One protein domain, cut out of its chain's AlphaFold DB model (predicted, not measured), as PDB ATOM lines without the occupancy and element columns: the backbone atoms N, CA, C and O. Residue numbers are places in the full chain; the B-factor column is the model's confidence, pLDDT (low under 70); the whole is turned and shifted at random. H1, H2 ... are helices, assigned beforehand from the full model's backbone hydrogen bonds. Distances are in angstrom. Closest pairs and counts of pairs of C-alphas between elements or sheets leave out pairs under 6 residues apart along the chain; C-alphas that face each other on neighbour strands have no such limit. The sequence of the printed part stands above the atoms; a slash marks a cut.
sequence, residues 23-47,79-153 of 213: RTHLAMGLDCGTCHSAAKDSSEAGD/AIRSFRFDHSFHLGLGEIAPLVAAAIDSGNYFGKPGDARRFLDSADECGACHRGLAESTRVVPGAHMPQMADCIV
ATOM      1  N   ARG A  23      42.250  -1.013  47.589       94.75
ATOM      2  CA  ARG A  23      43.220  -0.102  46.962       94.75
ATOM      3  C   ARG A  23      44.260   0.432  47.946       94.75
ATOM      4  O   ARG A  23      45.442   0.447  47.629       94.75
ATOM      5  N   THR A  24      43.830   0.891  49.121       94.94
ATOM      6  CA  THR A  24      44.733   1.483  50.118       94.94
ATOM      7  C   THR A  24      45.681   0.440  50.699       94.94
ATOM      8  O   THR A  24      46.871   0.705  50.811       94.94
ATOM      9  N   HIS A  25      45.166  -0.744  51.034       95.25
ATOM     10  CA  HIS A  25      45.949  -1.813  51.655       95.25
ATOM     11  C   HIS A  25      46.911  -2.471  50.658       95.25
ATOM     12  O   HIS A  25      48.078  -2.678  50.971       95.25
ATOM     13  N   LEU A  26      46.462  -2.708  49.424       94.62
ATOM     14  CA  LEU A  26      47.307  -3.220  48.343       94.62
ATOM     15  C   LEU A  26      48.405  -2.213  47.959       94.62
ATOM     16  O   LEU A  26      49.538  -2.605  47.705       94.62
ATOM     17  N   ALA A  27      48.122  -0.902  47.990       95.06
ATOM     18  CA  ALA A  27      49.134   0.130  47.730       95.06
ATOM     19  C   ALA A  27      50.243   0.191  48.799       95.06
ATOM     20  O   ALA A  27      51.299   0.769  48.545       95.06
ATOM     21  N   MET A  28      50.024  -0.403  49.978       94.31
ATOM     22  CA  MET A  28      51.046  -0.568  51.019       94.31
ATOM     23  C   MET A  28      51.941  -1.796  50.779       94.31
ATOM     24  O   MET A  28      52.842  -2.045  51.577       94.31
ATOM     25  N   GLY A  29      51.713  -2.553  49.699       92.88
ATOM     26  CA  GLY A  29      52.464  -3.766  49.374       92.88
ATOM     27  C   GLY A  29      52.003  -5.005  50.140       92.88
ATOM     28  O   GLY A  29      52.777  -5.946  50.272       92.88
ATOM     29  N   LEU A  30      50.781  -4.999  50.684       94.50
ATOM     30  CA  LEU A  30      50.187  -6.195  51.277       94.50
ATOM     31  C   LEU A  30      49.667  -7.118  50.175       94.50
ATOM     32  O   LEU A  30      48.982  -6.662  49.260       94.50
ATOM     33  N   ASP A  31      49.938  -8.412  50.312       93.19
ATOM     34  CA  ASP A  31      49.451  -9.432  49.387       93.19
ATOM     35  C   ASP A  31      48.054  -9.925  49.790       93.19
ATOM     36  O   ASP A  31      47.659  -9.884  50.959       93.19
ATOM     37  N   CYS A  32      47.311 -10.486  48.833       94.19
ATOM     38  CA  CYS A  32      45.970 -11.045  49.054       94.19
ATOM     39  C   CYS A  32      45.946 -12.054  50.217       94.19
ATOM     40  O   CYS A  32      45.069 -12.008  51.086       94.19
ATOM     41  N   GLY A  33      46.956 -12.932  50.264       94.19
ATOM     42  CA  GLY A  33      47.108 -13.972  51.283       94.19
ATOM     43  C   GLY A  33      47.445 -13.449  52.682       94.19
ATOM     44  O   GLY A  33      47.296 -14.194  53.645       94.19
ATOM     45  N   THR A  34      47.844 -12.180  52.830       94.81
ATOM     46  CA  THR A  34      48.039 -11.574  54.156       94.81
ATOM     47  C   THR A  34      46.719 -11.494  54.921       94.81
ATOM     48  O   THR A  34      46.693 -11.733  56.126       94.81
ATOM     49  N   CYS A  35      45.618 -11.188  54.225       94.31
ATOM     50  CA  CYS A  35      44.284 -11.134  54.821       94.31
ATOM     51  C   CYS A  35      43.475 -12.406  54.588       94.31
ATOM     52  O   CYS A  35      42.790 -12.880  55.492       94.31
ATOM     53  N   HIS A  36      43.572 -12.978  53.394       95.19
ATOM     54  CA  HIS A  36      42.827 -14.163  52.989       95.19
ATOM     55  C   HIS A  36      43.697 -15.421  53.097       95.19
ATOM     56  O   HIS A  36      43.821 -16.186  52.144       95.19
ATOM     57  N   SER A  37      44.330 -15.635  54.254       93.62
ATOM     58  CA  SER A  37      45.346 -16.685  54.434       93.62
ATOM     59  C   SER A  37      44.818 -18.099  54.189       93.62
ATOM     60  O   SER A  37      45.544 -18.939  53.675       93.62
ATOM     61  N   ALA A  38      43.547 -18.351  54.514       94.56
ATOM     62  CA  ALA A  38      42.900 -19.643  54.293       94.56
ATOM     63  C   ALA A  38      42.479 -19.876  52.830       94.56
ATOM     64  O   ALA A  38      42.109 -20.989  52.477       94.56
ATOM     65  N   ALA A  39      42.502 -18.846  51.973       95.25
ATOM     66  CA  ALA A  39      41.970 -18.968  50.619       95.25
ATOM     67  C   ALA A  39      42.776 -19.942  49.759       95.25
ATOM     68  O   ALA A  39      42.182 -20.668  48.975       95.25
ATOM     69  N   LYS A  40      44.100 -20.007  49.932       93.94
ATOM     70  CA  LYS A  40      44.960 -20.893  49.131       93.94
ATOM     71  C   LYS A  40      44.689 -22.379  49.369       93.94
ATOM     72  O   LYS A  40      44.848 -23.174  48.451       93.94
ATOM     73  N   ASP A  41      44.237 -22.721  50.571       95.44
ATOM     74  CA  ASP A  41      43.996 -24.102  50.997       95.44
ATOM     75  C   ASP A  41      42.505 -24.480  50.967       95.44
ATOM     76  O   ASP A  41      42.138 -25.602  51.310       95.44
ATOM     77  N   SER A  42      41.632 -23.548  50.579       96.62
ATOM     78  CA  SER A  42      40.188 -23.767  50.548       96.62
ATOM     79  C   SER A  42      39.795 -24.688  49.401       96.62
ATOM     80  O   SER A  42      40.101 -24.412  48.239       96.62
ATOM     81  N   SER A  43      39.052 -25.741  49.723       95.94
ATOM     82  CA  SER A  43      38.488 -26.671  48.745       95.94
ATOM     83  C   SER A  43      36.997 -26.449  48.489       95.94
ATOM     84  O   SER A  43      36.404 -27.151  47.671       95.94
ATOM     85  N   GLU A  44      36.368 -25.492  49.182       93.81
ATOM     86  CA  GLU A  44      34.927 -25.269  49.103       93.81
ATOM     87  C   GLU A  44      34.551 -23.786  48.993       93.81
ATOM     88  O   GLU A  44      34.932 -22.943  49.802       93.81
ATOM     89  N   ALA A  45      33.681 -23.462  48.034       91.50
ATOM     90  CA  ALA A  45      33.176 -22.102  47.821       91.50
ATOM     91  C   ALA A  45      32.449 -21.510  49.045       91.50
ATOM     92  O   ALA A  45      32.344 -20.288  49.174       91.50
ATOM     93  N   GLY A  46      31.889 -22.378  49.894       89.81
ATOM     94  CA  GLY A  46      31.168 -22.004  51.109       89.81
ATOM     95  C   GLY A  46      32.074 -21.653  52.289       89.81
ATOM     96  O   GLY A  46      31.566 -21.143  53.292       89.81
ATOM     97  N   ASP A  47      33.385 -21.889  52.180       93.50
ATOM     98  CA  ASP A  47      34.331 -21.577  53.243       93.50
ATOM     99  C   ASP A  47      34.307 -20.086  53.589       93.50
ATOM    100  O   ASP A  47      34.210 -19.190  52.741       93.50
ATOM    101  N   ALA A  79      29.561 -16.152  53.069       81.19
ATOM    102  CA  ALA A  79      28.426 -16.032  52.166       81.19
ATOM    103  C   ALA A  79      28.013 -17.424  51.675       81.19
ATOM    104  O   ALA A  79      28.856 -18.174  51.188       81.19
ATOM    105  N   ILE A  80      26.720 -17.742  51.742       81.00
ATOM    106  CA  ILE A  80      26.194 -18.972  51.143       81.00
ATOM    107  C   ILE A  80      26.398 -18.901  49.629       81.00
ATOM    108  O   ILE A  80      25.977 -17.938  48.981       81.00
ATOM    109  N   ARG A  81      27.068 -19.910  49.068       89.31
ATOM    110  CA  ARG A  81      27.317 -20.031  47.629       89.31
ATOM    111  C   ARG A  81      26.485 -21.166  47.057       89.31
ATOM    112  O   ARG A  81      26.425 -22.249  47.624       89.31
ATOM    113  N   SER A  82      25.863 -20.906  45.913       89.50
ATOM    114  CA  SER A  82      25.095 -21.895  45.152       89.50
ATOM    115  C   SER A  82      25.951 -22.657  44.134       89.50
ATOM    116  O   SER A  82      25.420 -23.346  43.264       89.50
ATOM    117  N   PHE A  83      27.275 -22.517  44.209       91.69
ATOM    118  CA  PHE A  83      28.232 -23.132  43.299       91.69
ATOM    119  C   PHE A  83      29.357 -23.825  44.060       91.69
ATOM    120  O   PHE A  83      29.621 -23.523  45.222       91.69
ATOM    121  N   ARG A  84      29.997 -24.767  43.380       93.50
ATOM    122  CA  ARG A  84      31.157 -25.529  43.821       93.50
ATOM    123  C   ARG A  84      32.402 -24.839  43.283       93.50
ATOM    124  O   ARG A  84      32.436 -24.436  42.123       93.50
ATOM    125  N   PHE A  85      33.406 -24.689  44.130       94.31
ATOM    126  CA  PHE A  85      34.697 -24.136  43.747       94.31
ATOM    127  C   PHE A  85      35.751 -24.576  44.756       94.31
ATOM    128  O   PHE A  85      35.477 -24.560  45.952       94.31
ATOM    129  N   ASP A  86      36.929 -24.935  44.256       95.69
ATOM    130  CA  ASP A  86      38.076 -25.394  45.038       95.69
ATOM    131  C   ASP A  86      39.269 -24.488  44.708       95.69
ATOM    132  O   ASP A  86      39.848 -24.596  43.626       95.69
ATOM    133  N   HIS A  87      39.608 -23.548  45.592       95.94
ATOM    134  CA  HIS A  87      40.735 -22.644  45.354       95.94
ATOM    135  C   HIS A  87      42.051 -23.414  45.243       95.94
ATOM    136  O   HIS A  87      42.835 -23.124  44.342       95.94
ATOM    137  N   SER A  88      42.276 -24.403  46.113       96.44
ATOM    138  CA  SER A  88      43.522 -25.173  46.151       96.44
ATOM    139  C   SER A  88      43.799 -25.885  44.822       96.44
ATOM    140  O   SER A  88      44.910 -25.819  44.291       96.44
ATOM    141  N   PHE A  89      42.764 -26.477  44.221       96.06
ATOM    142  CA  PHE A  89      42.844 -27.107  42.911       96.06
ATOM    143  C   PHE A  89      43.131 -26.083  41.809       96.06
ATOM    144  O   PHE A  89      44.056 -26.279  41.022       96.06
ATOM    145  N   HIS A  90      42.361 -24.990  41.748       94.44
ATOM    146  CA  HIS A  90      42.470 -24.019  40.653       94.44
ATOM    147  C   HIS A  90      43.786 -23.236  40.692       94.44
ATOM    148  O   HIS A  90      44.372 -22.998  39.639       94.44
ATOM    149  N   LEU A  91      44.289 -22.891  41.881       93.19
ATOM    150  CA  LEU A  91      45.612 -22.278  42.037       93.19
ATOM    151  C   LEU A  91      46.734 -23.256  41.650       93.19
ATOM    152  O   LEU A  91      47.758 -22.847  41.106       93.19
ATOM    153  N   GLY A  92      46.523 -24.562  41.840       93.12
ATOM    154  CA  GLY A  92      47.443 -25.613  41.393       93.12
ATOM    155  C   GLY A  92      47.591 -25.739  39.869       93.12
ATOM    156  O   GLY A  92      48.536 -26.379  39.407       93.12
ATOM    157  N   LEU A  93      46.702 -25.123  39.079       90.62
ATOM    158  CA  LEU A  93      46.781 -25.105  37.611       90.62
ATOM    159  C   LEU A  93      47.776 -24.058  37.075       90.62
ATOM    160  O   LEU A  93      48.112 -24.092  35.889       90.62
ATOM    161  N   GLY A  94      48.264 -23.155  37.933       88.69
ATOM    162  CA  GLY A  94      49.139 -22.047  37.561       88.69
ATOM    163  C   GLY A  94      48.383 -20.828  37.019       88.69
ATOM    164  O   GLY A  94      47.204 -20.624  37.294       88.69
ATOM    165  N   GLU A  95      49.079 -19.994  36.245       89.19
ATOM    166  CA  GLU A  95      48.552 -18.723  35.731       89.19
ATOM    167  C   GLU A  95      47.430 -18.929  34.698       89.19
ATOM    168  O   GLU A  95      47.681 -19.221  33.526       89.19
ATOM    169  N   ILE A  96      46.175 -18.727  35.114       90.69
ATOM    170  CA  ILE A  96      45.002 -18.843  34.229       90.69
ATOM    171  C   ILE A  96      44.614 -17.525  33.543       90.69
ATOM    172  O   ILE A  96      43.836 -17.544  32.586       90.69
ATOM    173  N   ALA A  97      45.144 -16.378  33.987       94.38
ATOM    174  CA  ALA A  97      44.792 -15.074  33.417       94.38
ATOM    175  C   ALA A  97      45.001 -15.000  31.887       94.38
ATOM    176  O   ALA A  97      44.076 -14.561  31.195       94.38
ATOM    177  N   PRO A  98      46.112 -15.519  31.313       94.06
ATOM    178  CA  PRO A  98      46.306 -15.540  29.863       94.06
ATOM    179  C   PRO A  98      45.269 -16.383  29.109       94.06
ATOM    180  O   PRO A  98      44.908 -16.042  27.984       94.06
ATOM    181  N   LEU A  99      44.766 -17.468  29.713       93.56
ATOM    182  CA  LEU A  99      43.740 -18.316  29.096       93.56
ATOM    183  C   LEU A  99      42.412 -17.570  28.985       93.56
ATOM    184  O   LEU A  99      41.775 -17.579  27.929       93.56
ATOM    185  N   VAL A 100      42.016 -16.874  30.053       95.00
ATOM    186  CA  VAL A 100      40.797 -16.060  30.045       95.00
ATOM    187  C   VAL A 100      40.950 -14.866  29.101       95.00
ATOM    188  O   VAL A 100      40.031 -14.576  28.335       95.00
ATOM    189  N   ALA A 101      42.116 -14.210  29.086       96.38
ATOM    190  CA  ALA A 101      42.409 -13.121  28.155       96.38
ATOM    191  C   ALA A 101      42.262 -13.581  26.702       96.38
ATOM    192  O   ALA A 101      41.532 -12.958  25.933       96.38
ATOM    193  N   ALA A 102      42.876 -14.715  26.354       96.50
ATOM    194  CA  ALA A 102      42.791 -15.290  25.018       96.50
ATOM    195  C   ALA A 102      41.346 -15.633  24.629       96.50
ATOM    196  O   ALA A 102      40.947 -15.365  23.498       96.50
ATOM    197  N   ALA A 103      40.544 -16.172  25.554       96.19
ATOM    198  CA  ALA A 103      39.133 -16.452  25.303       96.19
ATOM    199  C   ALA A 103      38.329 -15.173  25.030       96.19
ATOM    200  O   ALA A 103      37.470 -15.167  24.147       96.19
ATOM    201  N   ILE A 104      38.603 -14.080  25.746       96.31
ATOM    202  CA  ILE A 104      37.973 -12.784  25.473       96.31
ATOM    203  C   ILE A 104      38.414 -12.255  24.103       96.31
ATOM    204  O   ILE A 104      37.561 -11.925  23.278       96.31
ATOM    205  N   ASP A 105      39.720 -12.237  23.838       97.00
ATOM    206  CA  ASP A 105      40.312 -11.671  22.620       97.00
ATOM    207  C   ASP A 105      39.884 -12.434  21.358       97.00
ATOM    208  O   ASP A 105      39.631 -11.835  20.312       97.00
ATOM    209  N   SER A 106      39.738 -13.757  21.455       95.38
ATOM    210  CA  SER A 106      39.278 -14.601  20.351       95.38
ATOM    211  C   SER A 106      37.752 -14.646  20.213       95.38
ATOM    212  O   SER A 106      37.237 -15.395  19.382       95.38
ATOM    213  N   GLY A 107      37.012 -13.929  21.065       91.81
ATOM    214  CA  GLY A 107      35.554 -13.976  21.101       91.81
ATOM    215  C   GLY A 107      35.000 -15.348  21.488       91.81
ATOM    216  O   GLY A 107      33.890 -15.673  21.075       91.81
ATOM    217  N   ASN A 108      35.745 -16.155  22.250       91.38
ATOM    218  CA  ASN A 108      35.339 -17.445  22.826       91.38
ATOM    219  C   ASN A 108      34.910 -17.347  24.299       91.38
ATOM    220  O   ASN A 108      34.602 -18.363  24.905       91.38
ATOM    221  N   TYR A 109      34.837 -16.147  24.870       93.56
ATOM    222  CA  TYR A 109      34.239 -15.907  26.180       93.56
ATOM    223  C   TYR A 109      32.707 -15.985  26.079       93.56
ATOM    224  O   TYR A 109      32.097 -15.299  25.256       93.56
ATOM    225  N   PHE A 110      32.072 -16.860  26.860       90.12
ATOM    226  CA  PHE A 110      30.626 -17.130  26.794       90.12
ATOM    227  C   PHE A 110      29.877 -16.165  27.714       90.12
ATOM    228  O   PHE A 110      29.343 -16.552  28.744       90.12
ATOM    229  N   GLY A 111      29.881 -14.884  27.365       89.25
ATOM    230  CA  GLY A 111      29.248 -13.832  28.152       89.25
ATOM    231  C   GLY A 111      29.774 -12.452  27.783       89.25
ATOM    232  O   GLY A 111      30.572 -12.294  26.859       89.25
ATOM    233  N   LYS A 112      29.327 -11.428  28.512       91.12
ATOM    234  CA  LYS A 112      29.871 -10.075  28.367       91.12
ATOM    235  C   LYS A 112      31.112  -9.940  29.245       91.12
ATOM    236  O   LYS A 112      30.959  -9.973  30.462       91.12
ATOM    237  N   PRO A 113      32.310  -9.734  28.674       91.94
ATOM    238  CA  PRO A 113      33.514  -9.560  29.482       91.94
ATOM    239  C   PRO A 113      33.542  -8.216  30.225       91.94
ATOM    240  O   PRO A 113      34.293  -8.073  31.182       91.94
ATOM    241  N   GLY A 114      32.747  -7.221  29.809       91.62
ATOM    242  CA  GLY A 114      32.789  -5.885  30.407       91.62
ATOM    243  C   GLY A 114      34.193  -5.290  30.302       91.62
ATOM    244  O   GLY A 114      34.761  -5.235  29.213       91.62
ATOM    245  N   ASP A 115      34.761  -4.882  31.435       91.75
ATOM    246  CA  ASP A 115      36.140  -4.407  31.534       91.75
ATOM    247  C   ASP A 115      37.141  -5.499  31.957       91.75
ATOM    248  O   ASP A 115      38.324  -5.198  32.098       91.75
ATOM    249  N   ALA A 116      36.718  -6.764  32.103       92.56
ATOM    250  CA  ALA A 116      37.544  -7.851  32.642       92.56
ATOM    251  C   ALA A 116      38.901  -7.988  31.940       92.56
ATOM    252  O   ALA A 116      39.917  -8.201  32.602       92.56
ATOM    253  N   ARG A 117      38.938  -7.803  30.612       95.12
ATOM    254  CA  ARG A 117      40.159  -7.958  29.809       95.12
ATOM    255  C   ARG A 117      41.321  -7.096  30.297       95.12
ATOM    256  O   ARG A 117      42.458  -7.554  30.231       95.12
ATOM    257  N   ARG A 118      41.056  -5.892  30.819       93.94
ATOM    258  CA  ARG A 118      42.109  -4.957  31.261       93.94
ATOM    259  C   ARG A 118      42.881  -5.439  32.493       93.94
ATOM    260  O   ARG A 118      43.935  -4.895  32.790       93.94
ATOM    261  N   PHE A 119      42.348  -6.426  33.214       92.75
ATOM    262  CA  PHE A 119      42.940  -6.953  34.445       92.75
ATOM    263  C   PHE A 119      43.728  -8.254  34.242       92.75
ATOM    264  O   PHE A 119      44.345  -8.747  35.182       92.75
ATOM    265  N   LEU A 120      43.711  -8.818  33.031       94.06
ATOM    266  CA  LEU A 120      44.236 -10.159  32.754       94.06
ATOM    267  C   LEU A 120      45.679 -10.176  32.224       94.06
ATOM    268  O   LEU A 120      46.202 -11.246  31.937       94.06
ATOM    269  N   ASP A 121      46.332  -9.014  32.133       90.50
ATOM    270  CA  ASP A 121      47.753  -8.895  31.764       90.50
ATOM    271  C   ASP A 121      48.678  -8.829  33.000       90.50
ATOM    272  O   ASP A 121      49.800  -8.331  32.926       90.50
ATOM    273  N   SER A 122      48.200  -9.291  34.160       82.56
ATOM    274  CA  SER A 122      48.957  -9.321  35.417       82.56
ATOM    275  C   SER A 122      49.315 -10.754  35.819       82.56
ATOM    276  O   SER A 122      48.617 -11.690  35.448       82.56
ATOM    277  N   ALA A 123      50.393 -10.907  36.594       79.31
ATOM    278  CA  ALA A 123      50.787 -12.174  37.225       79.31
ATOM    279  C   ALA A 123      50.109 -12.379  38.598       79.31
ATOM    280  O   ALA A 123      50.642 -13.056  39.472       79.31
ATOM    281  N   ASP A 124      48.990 -11.691  38.840       85.06
ATOM    282  CA  ASP A 124      48.206 -11.855  40.059       85.06
ATOM    283  C   ASP A 124      47.265 -13.056  39.895       85.06
ATOM    284  O   ASP A 124      46.206 -12.958  39.266       85.06
ATOM    285  N   GLU A 125      47.645 -14.180  40.506       88.75
ATOM    286  CA  GLU A 125      46.863 -15.422  40.539       88.75
ATOM    287  C   GLU A 125      45.424 -15.203  41.049       88.75
ATOM    288  O   GLU A 125      44.478 -15.825  40.562       88.75
ATOM    289  N   CYS A 126      45.229 -14.271  41.991       92.69
ATOM    290  CA  CYS A 126      43.913 -13.946  42.536       92.69
ATOM    291  C   CYS A 126      43.146 -13.054  41.557       92.69
ATOM    292  O   CYS A 126      41.965 -13.284  41.282       92.69
ATOM    293  N   GLY A 127      43.833 -12.046  41.017       91.50
ATOM    294  CA  GLY A 127      43.325 -11.054  40.072       91.50
ATOM    295  C   GLY A 127      42.859 -11.642  38.743       91.50
ATOM    296  O   GLY A 127      42.017 -11.038  38.077       91.50
ATOM    297  N   ALA A 128      43.296 -12.855  38.395       91.69
ATOM    298  CA  ALA A 128      42.764 -13.609  37.264       91.69
ATOM    299  C   ALA A 128      41.234 -13.792  37.339       91.69
ATOM    300  O   ALA A 128      40.567 -13.773  36.302       91.69
ATOM    301  N   CYS A 129      40.677 -13.896  38.551       93.31
ATOM    302  CA  CYS A 129      39.245 -14.047  38.830       93.31
ATOM    303  C   CYS A 129      38.677 -12.864  39.634       93.31
ATOM    304  O   CYS A 129      37.611 -12.336  39.315       93.31
ATOM    305  N   HIS A 130      39.403 -12.411  40.656       94.25
ATOM    306  CA  HIS A 130      39.023 -11.325  41.559       94.25
ATOM    307  C   HIS A 130      39.499  -9.961  41.054       94.25
ATOM    308  O   HIS A 130      40.384  -9.310  41.610       94.25
ATOM    309  N   ARG A 131      38.893  -9.520  39.955       92.94
ATOM    310  CA  ARG A 131      39.345  -8.354  39.186       92.94
ATOM    311  C   ARG A 131      38.936  -7.025  39.817       92.94
ATOM    312  O   ARG A 131      37.853  -6.900  40.385       92.94
ATOM    313  N   GLY A 132      39.776  -6.000  39.661       92.50
ATOM    314  CA  GLY A 132      39.478  -4.622  40.076       92.50
ATOM    315  C   GLY A 132      39.703  -4.307  41.559       92.50
ATOM    316  O   GLY A 132      39.406  -3.193  41.992       92.50
ATOM    317  N   LEU A 133      40.259  -5.237  42.345       92.75
ATOM    318  CA  LEU A 133      40.526  -5.023  43.773       92.75
ATOM    319  C   LEU A 133      41.525  -3.883  44.031       92.75
ATOM    320  O   LEU A 133      41.306  -3.076  44.934       92.75
ATOM    321  N   ALA A 134      42.556  -3.742  43.194       91.69
ATOM    322  CA  ALA A 134      43.532  -2.648  43.283       91.69
ATOM    323  C   ALA A 134      42.912  -1.250  43.081       91.69
ATOM    324  O   ALA A 134      43.473  -0.245  43.513       91.69
ATOM    325  N   GLU A 135      41.734  -1.169  42.463       92.38
ATOM    326  CA  GLU A 135      40.998   0.079  42.236       92.38
ATOM    327  C   GLU A 135      39.847   0.264  43.241       92.38
ATOM    328  O   GLU A 135      39.234   1.332  43.307       92.38
ATOM    329  N   SER A 136      39.568  -0.756  44.057       92.38
ATOM    330  CA  SER A 136      38.395  -0.830  44.918       92.38
ATOM    331  C   SER A 136      38.558  -0.017  46.203       92.38
ATOM    332  O   SER A 136      39.468  -0.239  47.007       92.38
ATOM    333  N   THR A 137      37.636   0.918  46.432       92.19
ATOM    334  CA  THR A 137      37.600   1.764  47.638       92.19
ATOM    335  C   THR A 137      36.659   1.235  48.722       92.19
ATOM    336  O   THR A 137      36.556   1.836  49.788       92.19
ATOM    337  N   ARG A 138      35.944   0.136  48.457       90.62
ATOM    338  CA  ARG A 138      35.029  -0.517  49.402       90.62
ATOM    339  C   ARG A 138      34.734  -1.948  48.971       90.62
ATOM    340  O   ARG A 138      34.646  -2.236  47.781       90.62
ATOM    341  N   VAL A 139      34.463  -2.818  49.936       87.25
ATOM    342  CA  VAL A 139      33.963  -4.170  49.664       87.25
ATOM    343  C   VAL A 139      32.492  -4.088  49.267       87.25
ATOM    344  O   VAL A 139      31.639  -3.757  50.086       87.25
ATOM    345  N   VAL A 140      32.190  -4.407  48.009       86.31
ATOM    346  CA  VAL A 140      30.814  -4.556  47.515       86.31
ATOM    347  C   VAL A 140      30.551  -6.038  47.267       86.31
ATOM    348  O   VAL A 140      31.297  -6.651  46.496       86.31
ATOM    349  N   PRO A 141      29.509  -6.634  47.875       82.62
ATOM    350  CA  PRO A 141      29.138  -8.015  47.593       82.62
ATOM    351  C   PRO A 141      28.959  -8.250  46.087       82.62
ATOM    352  O   PRO A 141      28.204  -7.543  45.427       82.62
ATOM    353  N   GLY A 142      29.680  -9.231  45.539       84.31
ATOM    354  CA  GLY A 142      29.562  -9.650  44.138       84.31
ATOM    355  C   GLY A 142      30.376  -8.852  43.109       84.31
ATOM    356  O   GLY A 142      30.646  -9.395  42.046       84.31
ATOM    357  N   ALA A 143      30.824  -7.624  43.399       86.94
ATOM    358  CA  ALA A 143      31.431  -6.748  42.380       86.94
ATOM    359  C   ALA A 143      32.793  -7.226  41.838       86.94
ATOM    360  O   ALA A 143      33.119  -6.959  40.687       86.94
ATOM    361  N   HIS A 144      33.577  -7.926  42.660       91.94
ATOM    362  CA  HIS A 144      34.916  -8.429  42.317       91.94
ATOM    363  C   HIS A 144      34.969  -9.961  42.385       91.94
ATOM    364  O   HIS A 144      35.970 -10.547  42.792       91.94
ATOM    365  N   MET A 145      33.845 -10.609  42.085       92.31
ATOM    366  CA  MET A 145      33.753 -12.065  42.028       92.31
ATOM    367  C   MET A 145      33.865 -12.536  40.573       92.31
ATOM    368  O   MET A 145      33.383 -11.829  39.677       92.31
ATOM    369  N   PRO A 146      34.444 -13.725  40.332       91.88
ATOM    370  CA  PRO A 146      34.430 -14.330  39.010       91.88
ATOM    371  C   PRO A 146      33.000 -14.491  38.495       91.88
ATOM    372  O   PRO A 146      32.044 -14.675  39.255       91.88
ATOM    373  N   GLN A 147      32.867 -14.404  37.181       90.94
ATOM    374  CA  GLN A 147      31.632 -14.640  36.453       90.94
ATOM    375  C   GLN A 147      31.565 -16.112  36.039       90.94
ATOM    376  O   GLN A 147      32.593 -16.742  35.809       90.94
ATOM    377  N   MET A 148      30.362 -16.652  35.831       91.31
ATOM    378  CA  MET A 148      30.203 -18.005  35.268       91.31
ATOM    379  C   MET A 148      30.956 -18.162  33.936       91.31
ATOM    380  O   MET A 148      31.535 -19.211  33.661       91.31
ATOM    381  N   ALA A 149      30.997 -17.088  33.142       92.88
ATOM    382  CA  ALA A 149      31.741 -17.026  31.893       92.88
ATOM    383  C   ALA A 149      33.250 -17.293  32.060       92.88
ATOM    384  O   ALA A 149      33.868 -17.799  31.129       92.88
ATOM    385  N   ASP A 150      33.830 -17.019  33.235       93.88
ATOM    386  CA  ASP A 150      35.225 -17.349  33.550       93.88
ATOM    387  C   ASP A 150      35.418 -18.862  33.721       93.88
ATOM    388  O   ASP A 150      36.373 -19.429  33.194       93.88
ATOM    389  N   CYS A 151      34.487 -19.539  34.401       92.88
ATOM    390  CA  CYS A 151      34.544 -20.985  34.638       92.88
ATOM    391  C   CYS A 151      34.508 -21.765  33.316       92.88
ATOM    392  O   CYS A 151      35.285 -22.692  33.080       92.88
ATOM    393  N   ILE A 152      33.620 -21.355  32.415       91.94
ATOM    394  CA  ILE A 152      33.343 -22.060  31.159       91.94
ATOM    395  C   ILE A 152      34.372 -21.777  30.058       91.94
ATOM    396  O   ILE A 152      34.249 -22.329  28.969       91.94
ATOM    397  N   VAL A 153      35.415 -20.984  30.342       93.25
ATOM    398  CA  VAL A 153      36.629 -20.931  29.504       93.25
ATOM    399  C   VAL A 153      37.314 -22.299  29.473       93.25
ATOM    400  O   VAL A 153      37.775 -22.729  28.418       93.25
TER     401      VAL A 153
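This is residues 23 to 47 and 79 to 153 of the 213 residues of the protein "Cytochrome c3 family protein" of Acidobacteriia bacterium (UniProt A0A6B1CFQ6). With little regular structure, this is a rounded body of loops with six short helices round its outside; residues 120 to 147, without a named element, run partly through the middle. H4 has H5 and H6 near it towards one end; H1 and H2 lie towards the other. The printed part has 100 residues; helices H1 to H6 hold 30, with no named strand: all helix. It is compact, radius of gyration of the C-alphas 13.5 A, spanning 35 by 29 by 25 A.

H1, residues 23 to 26, and H2, residues 32 to 35, are close but not clearly touching, closest C-alphas Leu 26 and Cys 32, 8.0 A. H3, residues 87 to 91, is apart from both. H4, residues 97 to 105, is close but not clearly touching to H5, residues 116 to 119: closest C-alphas Ala 101 and Arg 117, 5.9 A. Likewise H4 and H6, residues 148 to 151: Val 100 and Asp 150, 6.7 A. In H3 and H4 every O i to N i+4 pair is within hydrogen-bond range.

H1 begins at C-alpha 23 (43.220, -0.102, 46.962). H4 is 12.2 A long. H6 ends at C-alpha 151 (34.544, -20.985, 34.638).

C-alphas 47 and 79 are 8.2 A apart across the cut. H5 to H6 is a long link. No printed residue is under pLDDT 70.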